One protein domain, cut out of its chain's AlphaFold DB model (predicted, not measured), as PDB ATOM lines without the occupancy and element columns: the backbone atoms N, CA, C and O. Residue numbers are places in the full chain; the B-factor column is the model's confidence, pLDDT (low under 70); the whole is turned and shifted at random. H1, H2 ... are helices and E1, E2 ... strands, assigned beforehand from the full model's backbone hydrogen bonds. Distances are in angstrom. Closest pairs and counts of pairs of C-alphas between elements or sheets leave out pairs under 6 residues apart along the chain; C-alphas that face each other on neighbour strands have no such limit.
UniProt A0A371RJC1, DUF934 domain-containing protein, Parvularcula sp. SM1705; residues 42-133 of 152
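This is residues 42 to 133 of the 152 residues of the protein "DUF934 domain-containing protein" of Parvularcula sp. SM1705 (UniProt A0A371RJC1). One twisted sheet of four parallel strands forms a wall, with helices H1 and H2 packed over one face and no named helix over the other. H3 packs on H2 at one end of the longest axis; the long loop around Lys 55 makes the opposite end. The printed part has 92 residues, with elements in the order E1, E2, H1, E3, H2, E4, H3 and sheet order E1, E2, E3, E4. Its class is mixed, helices and strands; it is compact, with a radius of gyration of the C-alphas of 12.8 A and spans of 36 by 25 by 22 A.

E1, residues 44 to 47, begins at C-alpha 44 (72.050, 92.809, 0.790) and measures 9.9 A. E2, residues 65 to 70, measures 16.0 A. H1, residues 77 to 87, is 15.1 A long. E3, residues 93 to 98, measures 16.3 A; H2, residues 102 to 110, 13.6 A; E4, residues 115 to 120, 14.8 A. H3, residues 124 to 131, spans 10.7 A and ends at C-alpha 131 (69.696, 117.085, -0.560).

Within hydrogen-bond range are N 45 and O 65 of E1 and E2, 2.8 A, N 68 and O 95 of E2 and E3, 2.8 A, and N 117 and O 96 of E3 and E4, 2.8 A. E2, H1, E3 and E3, H2, E4 are strand-helix-strand units, parallel neighbour strands with a helix between, with right-handed crossovers. In these two layers, helices on one face of a sheet, H1 lies over E2 at a height over the sheet of 9.6 A; their closest C-alphas, Leu 68 and Ala 78, are 5.9 A apart. H2, on the same face, lies over E4 and, only just, with 3 C-alphas, over E3; its height over the sheet is 10.3 A. H1 and H2 are close but not clearly touching, their closest C-alphas, Phe 79 and Ala 108, 6.5 A apart. H3, not on the sheet, touches H2 at a steep tilt of 49 degrees, the closest C-alphas, Ala 106 and Val 131, being 5.1 A apart. Every O i to N i+4 pair is within hydrogen-bond range in H1, 3 of 5 in H2 and 3 of 4 in H3.

The C-alphas farthest apart, Lys 55 and Glu 125, are 38.4 A apart. The printed part has no cut; the link from E1 to E2, 17 residues, is long. Mean pLDDT of the printed part is 79.3, with residues 42, 72 to 75, 122 and 130 to 133 under 70.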
ATOM      1  N   GLY A  42      68.793  93.509  -4.822       67.69
ATOM      2  CA  GLY A  42      70.168  93.003  -4.879       67.69
ATOM      3  C   GLY A  42      70.574  92.189  -3.649       67.69
ATOM      4  O   GLY A  42      69.839  92.083  -2.665       67.69
ATOM      5  N   ARG A  43      71.786  91.623  -3.674       80.12
ATOM      6  CA  ARG A  43      72.352  90.916  -2.517       80.12
ATOM      7  C   ARG A  43      72.679  91.928  -1.420       80.12
ATOM      8  O   ARG A  43      73.624  92.706  -1.533       80.12
ATOM      9  N   VAL A  44      71.891  91.902  -0.349       83.75
ATOM     10  CA  VAL A  44      72.050  92.809   0.790       83.75
ATOM     11  C   VAL A  44      73.135  92.291   1.736       83.75
ATOM     12  O   VAL A  44      73.055  91.167   2.232       83.75
ATOM     13  N   ARG A  45      74.141  93.120   2.020       85.38
ATOM     14  CA  ARG A  45      75.188  92.863   3.015       85.38
ATOM     15  C   ARG A  45      75.165  93.943   4.080       85.38
ATOM     16  O   ARG A  45      75.413  95.107   3.792       85.38
ATOM     17  N   LYS A  46      74.911  93.551   5.321       86.88
ATOM     18  CA  LYS A  46      74.992  94.446   6.474       86.88
ATOM     19  C   LYS A  46      76.417  94.458   7.020       86.88
ATOM     20  O   LYS A  46      76.987  93.395   7.265       86.88
ATOM     21  N   ILE A  47      76.990  95.647   7.184       85.56
ATOM     22  CA  ILE A  47      78.317  95.833   7.775       85.56
ATOM     23  C   ILE A  47      78.146  96.285   9.219       85.56
ATOM     24  O   ILE A  47      77.396  97.215   9.505       85.56
ATOM     25  N   ASP A  48      78.859  95.625  10.128       83.12
ATOM     26  CA  ASP A  48      78.880  96.039  11.523       83.12
ATOM     27  C   ASP A  48      79.547  97.413  11.667       83.12
ATOM     28  O   ASP A  48      80.614  97.669  11.106       83.12
ATOM     29  N   ASN A  49      78.935  98.295  12.447       79.25
ATOM     30  CA  ASN A  49      79.382  99.673  12.646       79.25
ATOM     31  C   ASN A  49      80.781  99.783  13.302       79.25
ATOM     32  O   ASN A  49      81.449 100.808  13.184       79.25
ATOM     33  N   THR A  50      81.276  98.730  13.958       78.69
ATOM     34  CA  THR A  50      82.638  98.700  14.528       78.69
ATOM     35  C   THR A  50      83.726  98.321  13.518       78.69
ATOM     36  O   THR A  50      84.915  98.481  13.803       78.69
ATOM     37  N   ARG A  51      83.353  97.838  12.327       78.69
ATOM     38  CA  ARG A  51      84.302  97.331  11.330       78.69
ATOM     39  C   ARG A  51      85.010  98.463  10.581       78.69
ATOM     40  O   ARG A  51      84.372  99.264   9.903       78.69
ATOM     41  N   ASP A  52      86.340  98.488  10.615       77.25
ATOM     42  CA  ASP A  52      87.137  99.408   9.793       77.25
ATOM     43  C   ASP A  52      87.403  98.798   8.407       77.25
ATOM     44  O   ASP A  52      88.197  97.864   8.248       77.25
ATOM     45  N   LEU A  53      86.721  99.335   7.396       80.94
ATOM     46  CA  LEU A  53      86.850  98.879   6.014       80.94
ATOM     47  C   LEU A  53      88.172  99.308   5.364       80.94
ATOM     48  O   LEU A  53      88.582  98.669   4.402       80.94
ATOM     49  N   ASN A  54      88.879 100.315   5.892       74.00
ATOM     50  CA  ASN A  54      90.197 100.699   5.363       74.00
ATOM     51  C   ASN A  54      91.273  99.663   5.704       74.00
ATOM     52  O   ASN A  54      92.213  99.469   4.941       74.00
ATOM     53  N   LYS A  55      91.134  98.994   6.853       74.81
ATOM     54  CA  LYS A  55      92.055  97.937   7.303       74.81
ATOM     55  C   LYS A  55      91.643  96.550   6.821       74.81
ATOM     56  O   LYS A  55      92.485  95.667   6.715       74.81
ATOM     57  N   SER A  56      90.350  96.352   6.570       76.19
ATOM     58  CA  SER A  56      89.781  95.075   6.141       76.19
ATOM     59  C   SER A  56      88.831  95.285   4.956       76.19
ATOM     60  O   SER A  56      87.628  95.476   5.166       76.19
ATOM     61  N   PRO A  57      89.345  95.279   3.710       76.06
ATOM     62  CA  PRO A  57      88.494  95.417   2.538       76.06
ATOM     63  C   PRO A  57      87.481  94.270   2.473       76.06
ATOM     64  O   PRO A  57      87.711  93.167   2.980       76.06
ATOM     65  N   VAL A  58      86.324  94.554   1.885       76.94
ATOM     66  CA  VAL A  58      85.240  93.583   1.717       76.94
ATOM     67  C   VAL A  58      85.058  93.355   0.231       76.94
ATOM     68  O   VAL A  58      84.956  94.313  -0.522       76.94
ATOM     69  N   GLU A  59      84.988  92.097  -0.191       81.69
ATOM     70  CA  GLU A  59      84.658  91.779  -1.577       81.69
ATOM     71  C   GLU A  59      83.170  92.027  -1.849       81.69
ATOM     72  O   GLU A  59      82.290  91.522  -1.136       81.69
ATOM     73  N   PHE A  60      82.901  92.780  -2.909       84.06
ATOM     74  CA  PHE A  60      81.570  93.138  -3.384       84.06
ATOM     75  C   PHE A  60      81.449  92.856  -4.883       84.06
ATOM     76  O   PHE A  60      82.434  92.918  -5.617       84.06
ATOM     77  N   ALA A  61      80.234  92.535  -5.324       81.44
ATOM     78  CA  ALA A  61      79.895  92.362  -6.734       81.44
ATOM     79  C   ALA A  61      79.056  93.542  -7.250       81.44
ATOM     80  O   ALA A  61      78.442  94.271  -6.462       81.44
ATOM     81  N   ASP A  62      78.997  93.718  -8.571       75.44
ATOM     82  CA  ASP A  62      78.075  94.668  -9.192       75.44
ATOM     83  C   ASP A  62      76.624  94.344  -8.807       75.44
ATOM     84  O   ASP A  62      76.160  93.211  -8.932       75.44
ATOM     85  N   GLY A  63      75.907  95.354  -8.312       76.94
ATOM     86  CA  GLY A  63      74.535  95.205  -7.826       76.94
ATOM     87  C   GLY A  63      74.399  94.724  -6.374       76.94
ATOM     88  O   GLY A  63      73.267  94.594  -5.900       76.94
ATOM     89  N   ASP A  64      75.501  94.503  -5.644       85.44
ATOM     90  CA  ASP A  64      75.439  94.328  -4.189       85.44
ATOM     91  C   ASP A  64      74.888  95.610  -3.534       85.44
ATOM     92  O   ASP A  64      75.089  96.735  -4.005       85.44
ATOM     93  N   ILE A  65      74.177  95.427  -2.424       87.31
ATOM     94  CA  ILE A  65      73.639  96.512  -1.605       87.31
ATOM     95  C   ILE A  65      74.306  96.419  -0.246       87.31
ATOM     96  O   ILE A  65      74.161  95.413   0.447       87.31
ATOM     97  N   ILE A  66      75.007  97.469   0.162       89.25
ATOM     98  CA  ILE A  66      75.669  97.509   1.461       89.25
ATOM     99  C   ILE A  66      74.833  98.332   2.428       89.25
ATOM    100  O   ILE A  66      74.582  99.508   2.194       89.25
ATOM    101  N   VAL A  67      74.413  97.710   3.523       89.62
ATOM    102  CA  VAL A  67      73.646  98.343   4.593       89.62
ATOM    103  C   VAL A  67      74.591  98.736   5.720       89.62
ATOM    104  O   VAL A  67      75.321  97.894   6.248       89.62
ATOM    105  N   LEU A  68      74.555 100.016   6.076       88.62
ATOM    106  CA  LEU A  68      75.286 100.614   7.180       88.62
ATOM    107  C   LEU A  68      74.283 101.067   8.240       88.62
ATOM    108  O   LEU A  68      73.388 101.871   7.959       88.62
ATOM    109  N   ASP A  69      74.435 100.550   9.452       87.19
ATOM    110  CA  ASP A  69      73.585 100.921  10.576       87.19
ATOM    111  C   ASP A  69      74.106 102.166  11.286       87.19
ATOM    112  O   ASP A  69      75.284 102.277  11.625       87.19
ATOM    113  N   PHE A  70      73.176 103.061  11.596       80.81
ATOM    114  CA  PHE A  70      73.379 104.237  12.425       80.81
ATOM    115  C   PHE A  70      72.626 104.038  13.747       80.81
ATOM    116  O   PHE A  70      71.501 104.529  13.897       80.81
ATOM    117  N   PRO A  71      73.215 103.295  14.711       74.25
ATOM    118  CA  PRO A  71      72.546 102.952  15.966       74.25
ATOM    119  C   PRO A  71      72.323 104.174  16.862       74.25
ATOM    120  O   PRO A  71      71.331 104.243  17.582       74.25
ATOM    121  N   THR A  72      73.233 105.150  16.803       68.56
ATOM    122  CA  THR A  72      73.170 106.382  17.592       68.56
ATOM    123  C   THR A  72      73.499 107.579  16.709       68.56
ATOM    124  O   THR A  72      74.425 107.535  15.906       68.56
ATOM    125  N   PHE A  73      72.807 108.693  16.938       61.53
ATOM    126  CA  PHE A  73      72.946 109.957  16.204       61.53
ATOM    127  C   PHE A  73      74.362 110.566  16.146       61.53
ATOM    128  O   PHE A  73      74.637 111.409  15.293       61.53
ATOM    129  N   LYS A  74      75.253 110.182  17.070       61.06
ATOM    130  CA  LYS A  74      76.646 110.663  17.138       61.06
ATOM    131  C   LYS A  74      77.644 109.742  16.446       61.06
ATOM    132  O   LYS A  74      78.840 110.032  16.475       61.06
ATOM    133  N   ASP A  75      77.200 108.617  15.895       68.38
ATOM    134  CA  ASP A  75      78.133 107.649  15.346       68.38
ATOM    135  C   ASP A  75      78.552 108.027  13.924       68.38
ATOM    136  O   ASP A  75      77.803 107.882  12.961       68.38
ATOM    137  N   GLY A  76      79.765 108.562  13.810       75.25
ATOM    138  CA  GLY A  76      80.339 108.969  12.534       75.25
ATOM    139  C   GLY A  76      80.947 107.821  11.723       75.25
ATOM    140  O   GLY A  76      81.342 108.034  10.576       75.25
ATOM    141  N   ARG A  77      81.069 106.613  12.293       83.25
ATOM    142  CA  ARG A  77      81.826 105.512  11.677       83.25
ATOM    143  C   ARG A  77      81.211 105.029  10.374       83.25
ATOM    144  O   ARG A  77      81.948 104.823   9.413       83.25
ATOM    145  N   ALA A  78      79.888 104.946  10.302       85.19
ATOM    146  CA  ALA A  78      79.196 104.558   9.080       85.19
ATOM    147  C   ALA A  78      79.446 105.541   7.908       85.19
ATOM    148  O   ALA A  78      79.518 105.111   6.759       85.19
ATOM    149  N   PHE A  79      79.714 106.833   8.157       84.88
ATOM    150  CA  PHE A  79      80.165 107.746   7.090       84.88
ATOM    151  C   PHE A  79      81.559 107.386   6.572       84.88
ATOM    152  O   PHE A  79      81.795 107.375   5.363       84.88
ATOM    153  N   SER A  80      82.480 107.061   7.480       85.94
ATOM    154  CA  SER A  80      83.827 106.609   7.121       85.94
ATOM    155  C   SER A  80      83.798 105.269   6.382       85.94
ATOM    156  O   SER A  80      84.552 105.090   5.431       85.94
ATOM    157  N   GLN A  81      82.906 104.353   6.766       88.06
ATOM    158  CA  GLN A  81      82.689 103.086   6.064       88.06
ATOM    159  C   GLN A  81      82.153 103.313   4.646       88.06
ATOM    160  O   GLN A  81      82.703 102.757   3.701       88.06
ATOM    161  N   ALA A  82      81.140 104.172   4.476       87.94
ATOM    162  CA  ALA A  82      80.622 104.528   3.153       87.94
ATOM    163  C   ALA A  82      81.725 105.093   2.246       87.94
ATOM    164  O   ALA A  82      81.866 104.681   1.095       87.94
ATOM    165  N   ARG A  83      82.556 105.982   2.800       86.00
ATOM    166  CA  ARG A  83      83.697 106.563   2.092       86.00
ATOM    167  C   ARG A  83      84.733 105.509   1.702       86.00
ATOM    168  O   ARG A  83      85.150 105.481   0.551       86.00
ATOM    169  N   ALA A  84      85.093 104.617   2.622       87.25
ATOM    170  CA  ALA A  84      86.030 103.529   2.353       87.25
ATOM    171  C   ALA A  84      85.528 102.592   1.241       87.25
ATOM    172  O   ALA A  84      86.314 102.180   0.394       87.25
ATOM    173  N   LEU A  85      84.223 102.299   1.190       87.19
ATOM    174  CA  LEU A  85      83.623 101.508   0.108       87.19
ATOM    175  C   LEU A  85      83.776 102.198  -1.249       87.19
ATOM    176  O   LEU A  85      84.170 101.559  -2.224       87.19
ATOM    177  N   ARG A  86      83.512 103.507  -1.318       86.00
ATOM    178  CA  ARG A  86      83.708 104.284  -2.551       86.00
ATOM    179  C   ARG A  86      85.183 104.365  -2.952       86.00
ATOM    180  O   ARG A  86      85.481 104.211  -4.133       86.00
ATOM    181  N   ASP A  87      86.097 104.522  -1.994       84.88
ATOM    182  CA  ASP A  87      87.546 104.510  -2.243       84.88
ATOM    183  C   ASP A  87      88.042 103.138  -2.743       84.88
ATOM    184  O   ASP A  87      88.976 103.076  -3.544       84.88
ATOM    185  N   GLN A  88      87.389 102.045  -2.331       84.56
ATOM    186  CA  GLN A  88      87.627 100.686  -2.837       84.56
ATOM    187  C   GLN A  88      87.017 100.436  -4.227       84.56
ATOM    188  O   GLN A  88      87.252  99.380  -4.809       84.56
ATOM    189  N   GLY A  89      86.258 101.387  -4.780       83.69
ATOM    190  CA  GLY A  89      85.627 101.266  -6.095       83.69
ATOM    191  C   GLY A  89      84.229 100.648  -6.076       83.69
ATOM    192  O   GLY A  89      83.723 100.274  -7.130       83.69
ATOM    193  N   PHE A  90      83.573 100.552  -4.916       84.94
ATOM    194  CA  PHE A  90      82.190 100.083  -4.851       84.94
ATOM    195  C   PHE A  90      81.251 101.068  -5.557       84.94
ATOM    196  O   PHE A  90      81.095 102.221  -5.143       84.94
ATOM    197  N   THR A  91      80.592 100.610  -6.616       82.19
ATOM    198  CA  THR A  91      79.611 101.374  -7.406       82.19
ATOM    199  C   THR A  91      78.169 101.083  -6.995       82.19
ATOM    200  O   THR A  91      77.286 101.873  -7.324       82.19
ATOM    201  N   GLY A  92      77.940 100.014  -6.227       83.56
ATOM    202  CA  GLY A  92      76.618  99.570  -5.801       83.56
ATOM    203  C   GLY A  92      75.896 100.521  -4.843       83.56
ATOM    204  O   GLY A  92      76.351 101.629  -4.516       83.56
ATOM    205  N   ASP A  93      74.723 100.076  -4.398       86.00
ATOM    206  CA  ASP A  93      73.880 100.857  -3.500       86.00
ATOM    207  C   ASP A  93      74.429 100.793  -2.071       86.00
ATOM    208  O   ASP A  93      74.601  99.715  -1.506       86.00
ATOM    209  N   ILE A  94      74.658 101.955  -1.459       88.44
ATOM    210  CA  ILE A  94      74.972 102.053  -0.029       88.44
ATOM    211  C   ILE A  94      73.727 102.585   0.667       88.44
ATOM    212  O   ILE A  94      73.260 103.683   0.354       88.44
ATOM    213  N   ARG A  95      73.196 101.806   1.606       88.25
ATOM    214  CA  ARG A  95      71.999 102.115   2.377       88.25
ATOM    215  C   ARG A  95      72.352 102.484   3.808       88.25
ATOM    216  O   ARG A  95      72.940 101.679   4.517       88.25
ATOM    217  N   ALA A  96      71.942 103.667   4.239       88.50
ATOM    218  CA  ALA A  96      71.973 104.060   5.639       88.50
ATOM    219  C   ALA A  96      70.656 103.680   6.315       88.50
ATOM    220  O   ALA A  96      69.601 104.081   5.834       88.50
ATOM    221  N   VAL A  97      70.712 102.937   7.418       87.06
ATOM    222  CA  VAL A  97      69.534 102.563   8.214       87.06
ATOM    223  C   VAL A  97      69.670 103.153   9.612       87.06
ATOM    224  O   VAL A  97      70.709 102.986  10.248       87.06
ATOM    225  N   GLY A  98      68.623 103.814  10.110       82.75
ATOM    226  CA  GLY A  98      68.534 104.249  11.505       82.75
ATOM    227  C   GLY A  98      68.387 105.760  11.686       82.75
ATOM    228  O   GLY A  98      67.653 106.428  10.956       82.75
ATOM    229  N   GLY A  99      69.052 106.294  12.713       74.94
ATOM    230  CA  GLY A  99      68.827 107.650  13.225       74.94
ATOM    231  C   GLY A  99      69.586 108.757  12.489       74.94
ATOM    232  O   GLY A  99      70.293 109.524  13.142       74.94
ATOM    233  N   LEU A 100      69.469 108.835  11.159       77.19
ATOM    234  CA  LEU A 100      69.990 109.974  10.395       77.19
ATOM    235  C   LEU A 100      69.002 111.141  10.400       77.19
ATOM    236  O   LEU A 100      67.820 110.971  10.104       77.19
ATOM    237  N   PHE A 101      69.514 112.343  10.654       75.62
ATOM    238  CA  PHE A 101      68.733 113.576  10.556       75.62
ATOM    239  C   PHE A 101      68.830 114.211   9.170       75.62
ATOM    240  O   PHE A 101      69.816 114.034   8.451       75.62
ATOM    241  N   ARG A 102      67.837 115.042   8.844       74.25
ATOM    242  CA  ARG A 102      67.770 115.873   7.636       74.25
ATOM    243  C   ARG A 102      69.083 116.586   7.306       74.25
ATOM    244  O   ARG A 102      69.533 116.547   6.162       74.25
ATOM    245  N   ASP A 103      69.718 117.206   8.298       76.38
ATOM    246  CA  ASP A 103      70.978 117.944   8.122       76.38
ATOM    247  C   ASP A 103      72.173 117.032   7.804       76.38
ATOM    248  O   ASP A 103      73.136 117.451   7.162       76.38
ATOM    249  N   GLN A 104      72.104 115.761   8.208       79.94
ATOM    250  CA  GLN A 104      73.142 114.766   7.945       79.94
ATOM    251  C   GLN A 104      72.982 114.099   6.574       79.94
ATOM    252  O   GLN A 104      73.966 113.580   6.053       79.94
ATOM    253  N   LEU A 105      71.799 114.146   5.947       80.19
ATOM    254  CA  LEU A 105      71.566 113.533   4.630       80.19
ATOM    255  C   LEU A 105      72.441 114.135   3.537       80.19
ATOM    256  O   LEU A 105      72.998 113.412   2.714       80.19
ATOM    257  N   ALA A 106      72.624 115.453   3.567       77.62
ATOM    258  CA  ALA A 106      73.537 116.149   2.671       77.62
ATOM    259  C   ALA A 106      74.975 115.618   2.793       77.62
ATOM    260  O   ALA A 106      75.661 115.407   1.794       77.62
ATOM    261  N   PHE A 107      75.432 115.389   4.025       81.00
ATOM    262  CA  PHE A 107      76.757 114.838   4.286       81.00
ATOM    263  C   PHE A 107      76.846 113.365   3.869       81.00
ATOM    264  O   PHE A 107      77.799 112.966   3.206       81.00
ATOM    265  N   ALA A 108      75.812 112.580   4.167       83.81
ATOM    266  CA  ALA A 108      75.699 111.179   3.791       83.81
ATOM    267  C   ALA A 108      75.782 110.976   2.269       83.81
ATOM    268  O   ALA A 108      76.543 110.132   1.791       83.81
ATOM    269  N   ALA A 109      75.061 111.806   1.509       82.69
ATOM    270  CA  ALA A 109      75.107 111.821   0.052       82.69
ATOM    271  C   ALA A 109      76.524 112.125  -0.466       82.69
ATOM    272  O   ALA A 109      77.016 111.436  -1.358       82.69
ATOM    273  N   ARG A 110      77.237 113.087   0.143       80.25
ATOM    274  CA  ARG A 110      78.643 113.391  -0.203       80.25
ATOM    275  C   ARG A 110      79.609 112.246   0.114       80.25
ATOM    276  O   ARG A 110      80.605 112.089  -0.587       80.25
ATOM    277  N   CYS A 111      79.337 111.455   1.149       83.94
ATOM    278  CA  CYS A 111      80.102 110.243   1.457       83.94
ATOM    279  C   CYS A 111      79.821 109.090   0.476       83.94
ATOM    280  O   CYS A 111      80.515 108.077   0.520       83.94
ATOM    281  N   GLY A 112      78.826 109.236  -0.407       81.31
ATOM    282  CA  GLY A 112      78.451 108.240  -1.405       81.31
ATOM    283  C   GLY A 112      77.327 107.298  -0.972       81.31
ATOM    284  O   GLY A 112      77.167 106.246  -1.593       81.31
ATOM    285  N   ILE A 113      76.557 107.641   0.065       87.00
ATOM    286  CA  ILE A 113      75.336 106.914   0.438       87.00
ATOM    287  C   ILE A 113      74.236 107.242  -0.579       87.00
ATOM    288  O   ILE A 113      73.993 108.410  -0.876       87.00
ATOM    289  N   THR A 114      73.585 106.211  -1.124       85.06
ATOM    290  CA  THR A 114      72.576 106.353  -2.190       85.06
ATOM    291  C   THR A 114      71.171 105.989  -1.741       85.06
ATOM    292  O   THR A 114      70.210 106.356  -2.407       85.06
ATOM    293  N   SER A 115      71.020 105.263  -0.637       86.38
ATOM    294  CA  SER A 115      69.722 104.841  -0.112       86.38
ATOM    295  C   SER A 115      69.629 105.135   1.382       86.38
ATOM    296  O   SER A 115      70.627 105.053   2.097       86.38
ATOM    297  N   PHE A 116      68.437 105.462   1.865       85.62
ATOM    298  CA  PHE A 116      68.208 105.867   3.246       85.62
ATOM    299  C   PHE A 116      66.919 105.236   3.771       85.62
ATOM    300  O   PHE A 116      65.864 105.437   3.183       85.62
ATOM    301  N   ASP A 117      67.018 104.516   4.882       85.75
ATOM    302  CA  ASP A 117      65.895 104.059   5.699       85.75
ATOM    303  C   ASP A 117      65.907 104.888   6.985       85.75
ATOM    304  O   ASP A 117      66.635 104.587   7.937       85.75
ATOM    305  N   LEU A 118      65.151 105.985   6.972       80.88
ATOM    306  CA  LEU A 118      65.132 106.971   8.048       80.88
ATOM    307  C   LEU A 118      63.921 106.771   8.942       80.88
ATOM    308  O   LEU A 118      62.789 106.679   8.469       80.88
ATOM    309  N   GLU A 119      64.157 106.779  10.247       76.81
ATOM    310  CA  GLU A 119      63.099 106.774  11.249       76.81
ATOM    311  C   GLU A 119      62.766 108.225  11.657       76.81
ATOM    312  O   GLU A 119      63.289 108.746  12.649       76.81
ATOM    313  N   THR A 120      61.915 108.898  10.874       71.12
ATOM    314  CA  THR A 120      61.614 110.333  11.033       71.12
ATOM    315  C   THR A 120      60.111 110.633  11.045       71.12
ATOM    316  O   THR A 120      59.296 109.829  10.599       71.12
ATOM    317  N   ASP A 121      59.764 111.793  11.606       70.75
ATOM    318  CA  ASP A 121      58.416 112.389  11.607       70.75
ATOM    319  C   ASP A 121      58.266 113.437  10.480       70.75
ATOM    320  O   ASP A 121      57.201 114.017  10.295       70.75
ATOM    321  N   GLU A 122      59.354 113.722   9.752       68.94
ATOM    322  CA  GLU A 122      59.383 114.695   8.657       68.94
ATOM    323  C   GLU A 122      58.922 114.087   7.330       68.94
ATOM    324  O   GLU A 122      59.241 112.941   7.022       68.94
ATOM    325  N   ASP A 123      58.236 114.885   6.510       70.56
ATOM    326  CA  ASP A 123      57.833 114.498   5.159       70.56
ATOM    327  C   ASP A 123      59.013 114.523   4.166       70.56
ATOM    328  O   ASP A 123      59.988 115.268   4.334       70.56
ATOM    329  N   ILE A 124      58.907 113.733   3.093       70.06
ATOM    330  CA  ILE A 124      59.912 113.664   2.029       70.06
ATOM    331  C   ILE A 124      60.240 115.036   1.432       70.06
ATOM    332  O   ILE A 124      61.412 115.297   1.154       70.06
ATOM    333  N   GLU A 125      59.266 115.934   1.279       71.56
ATOM    334  CA  GLU A 125      59.501 117.258   0.694       71.56
ATOM    335  C   GLU A 125      60.477 118.091   1.536       71.56
ATOM    336  O   GLU A 125      61.389 118.733   1.004       71.56
ATOM    337  N   GLY A 126      60.378 118.000   2.866       71.12
ATOM    338  CA  GLY A 126      61.325 118.642   3.778       71.12
ATOM    339  C   GLY A 126      62.751 118.118   3.588       71.12
ATOM    340  O   GLY A 126      63.713 118.897   3.572       71.12
ATOM    341  N   LEU A 127      62.890 116.807   3.382       71.12
ATOM    342  CA  LEU A 127      64.172 116.127   3.184       71.12
ATOM    343  C   LEU A 127      64.778 116.421   1.803       71.12
ATOM    344  O   LEU A 127      65.989 116.640   1.701       71.12
ATOM    345  N   ARG A 128      63.955 116.499   0.746       71.38
ATOM    346  CA  ARG A 128      64.384 116.837  -0.626       71.38
ATOM    347  C   ARG A 128      65.115 118.173  -0.681       71.38
ATOM    348  O   ARG A 128      66.192 118.257  -1.277       71.38
ATOM    349  N   VAL A 129      64.585 119.190   0.001       70.06
ATOM    350  CA  VAL A 129      65.192 120.533   0.063       70.06
ATOM    351  C   VAL A 129      66.615 120.497   0.637       70.06
ATOM    352  O   VAL A 129      67.464 121.284   0.218       70.06
ATOM    353  N   SER A 130      66.917 119.574   1.555       65.56
ATOM    354  CA  SER A 130      68.271 119.432   2.111       65.56
ATOM    355  C   SER A 130      69.272 118.796   1.156       65.56
ATOM    356  O   SER A 130      70.463 119.107   1.222       65.56
ATOM    357  N   VAL A 131      68.812 117.895   0.287       65.56
ATOM    358  CA  VAL A 131      69.696 117.085  -0.560       65.56
ATOM    359  C   VAL A 131      69.932 117.701  -1.937       65.56
ATOM    360  O   VAL A 131      71.043 117.572  -2.453       65.56
ATOM    361  N   GLY A 132      68.977 118.469  -2.476       56.97
ATOM    362  CA  GLY A 132      69.024 119.047  -3.831       56.97
ATOM    363  C   GLY A 132      70.212 119.974  -4.158       56.97
ATOM    364  O   GLY A 132      70.324 120.458  -5.278       56.97
ATOM    365  N   ARG A 133      71.134 120.226  -3.217       54.00
ATOM    366  CA  ARG A 133      72.378 120.984  -3.449       54.00
ATOM    367  C   ARG A 133      73.606 120.134  -3.782       54.00
ATOM    368  O   ARG A 133      74.663 120.707  -4.045       54.00
TER     369      ARG A 133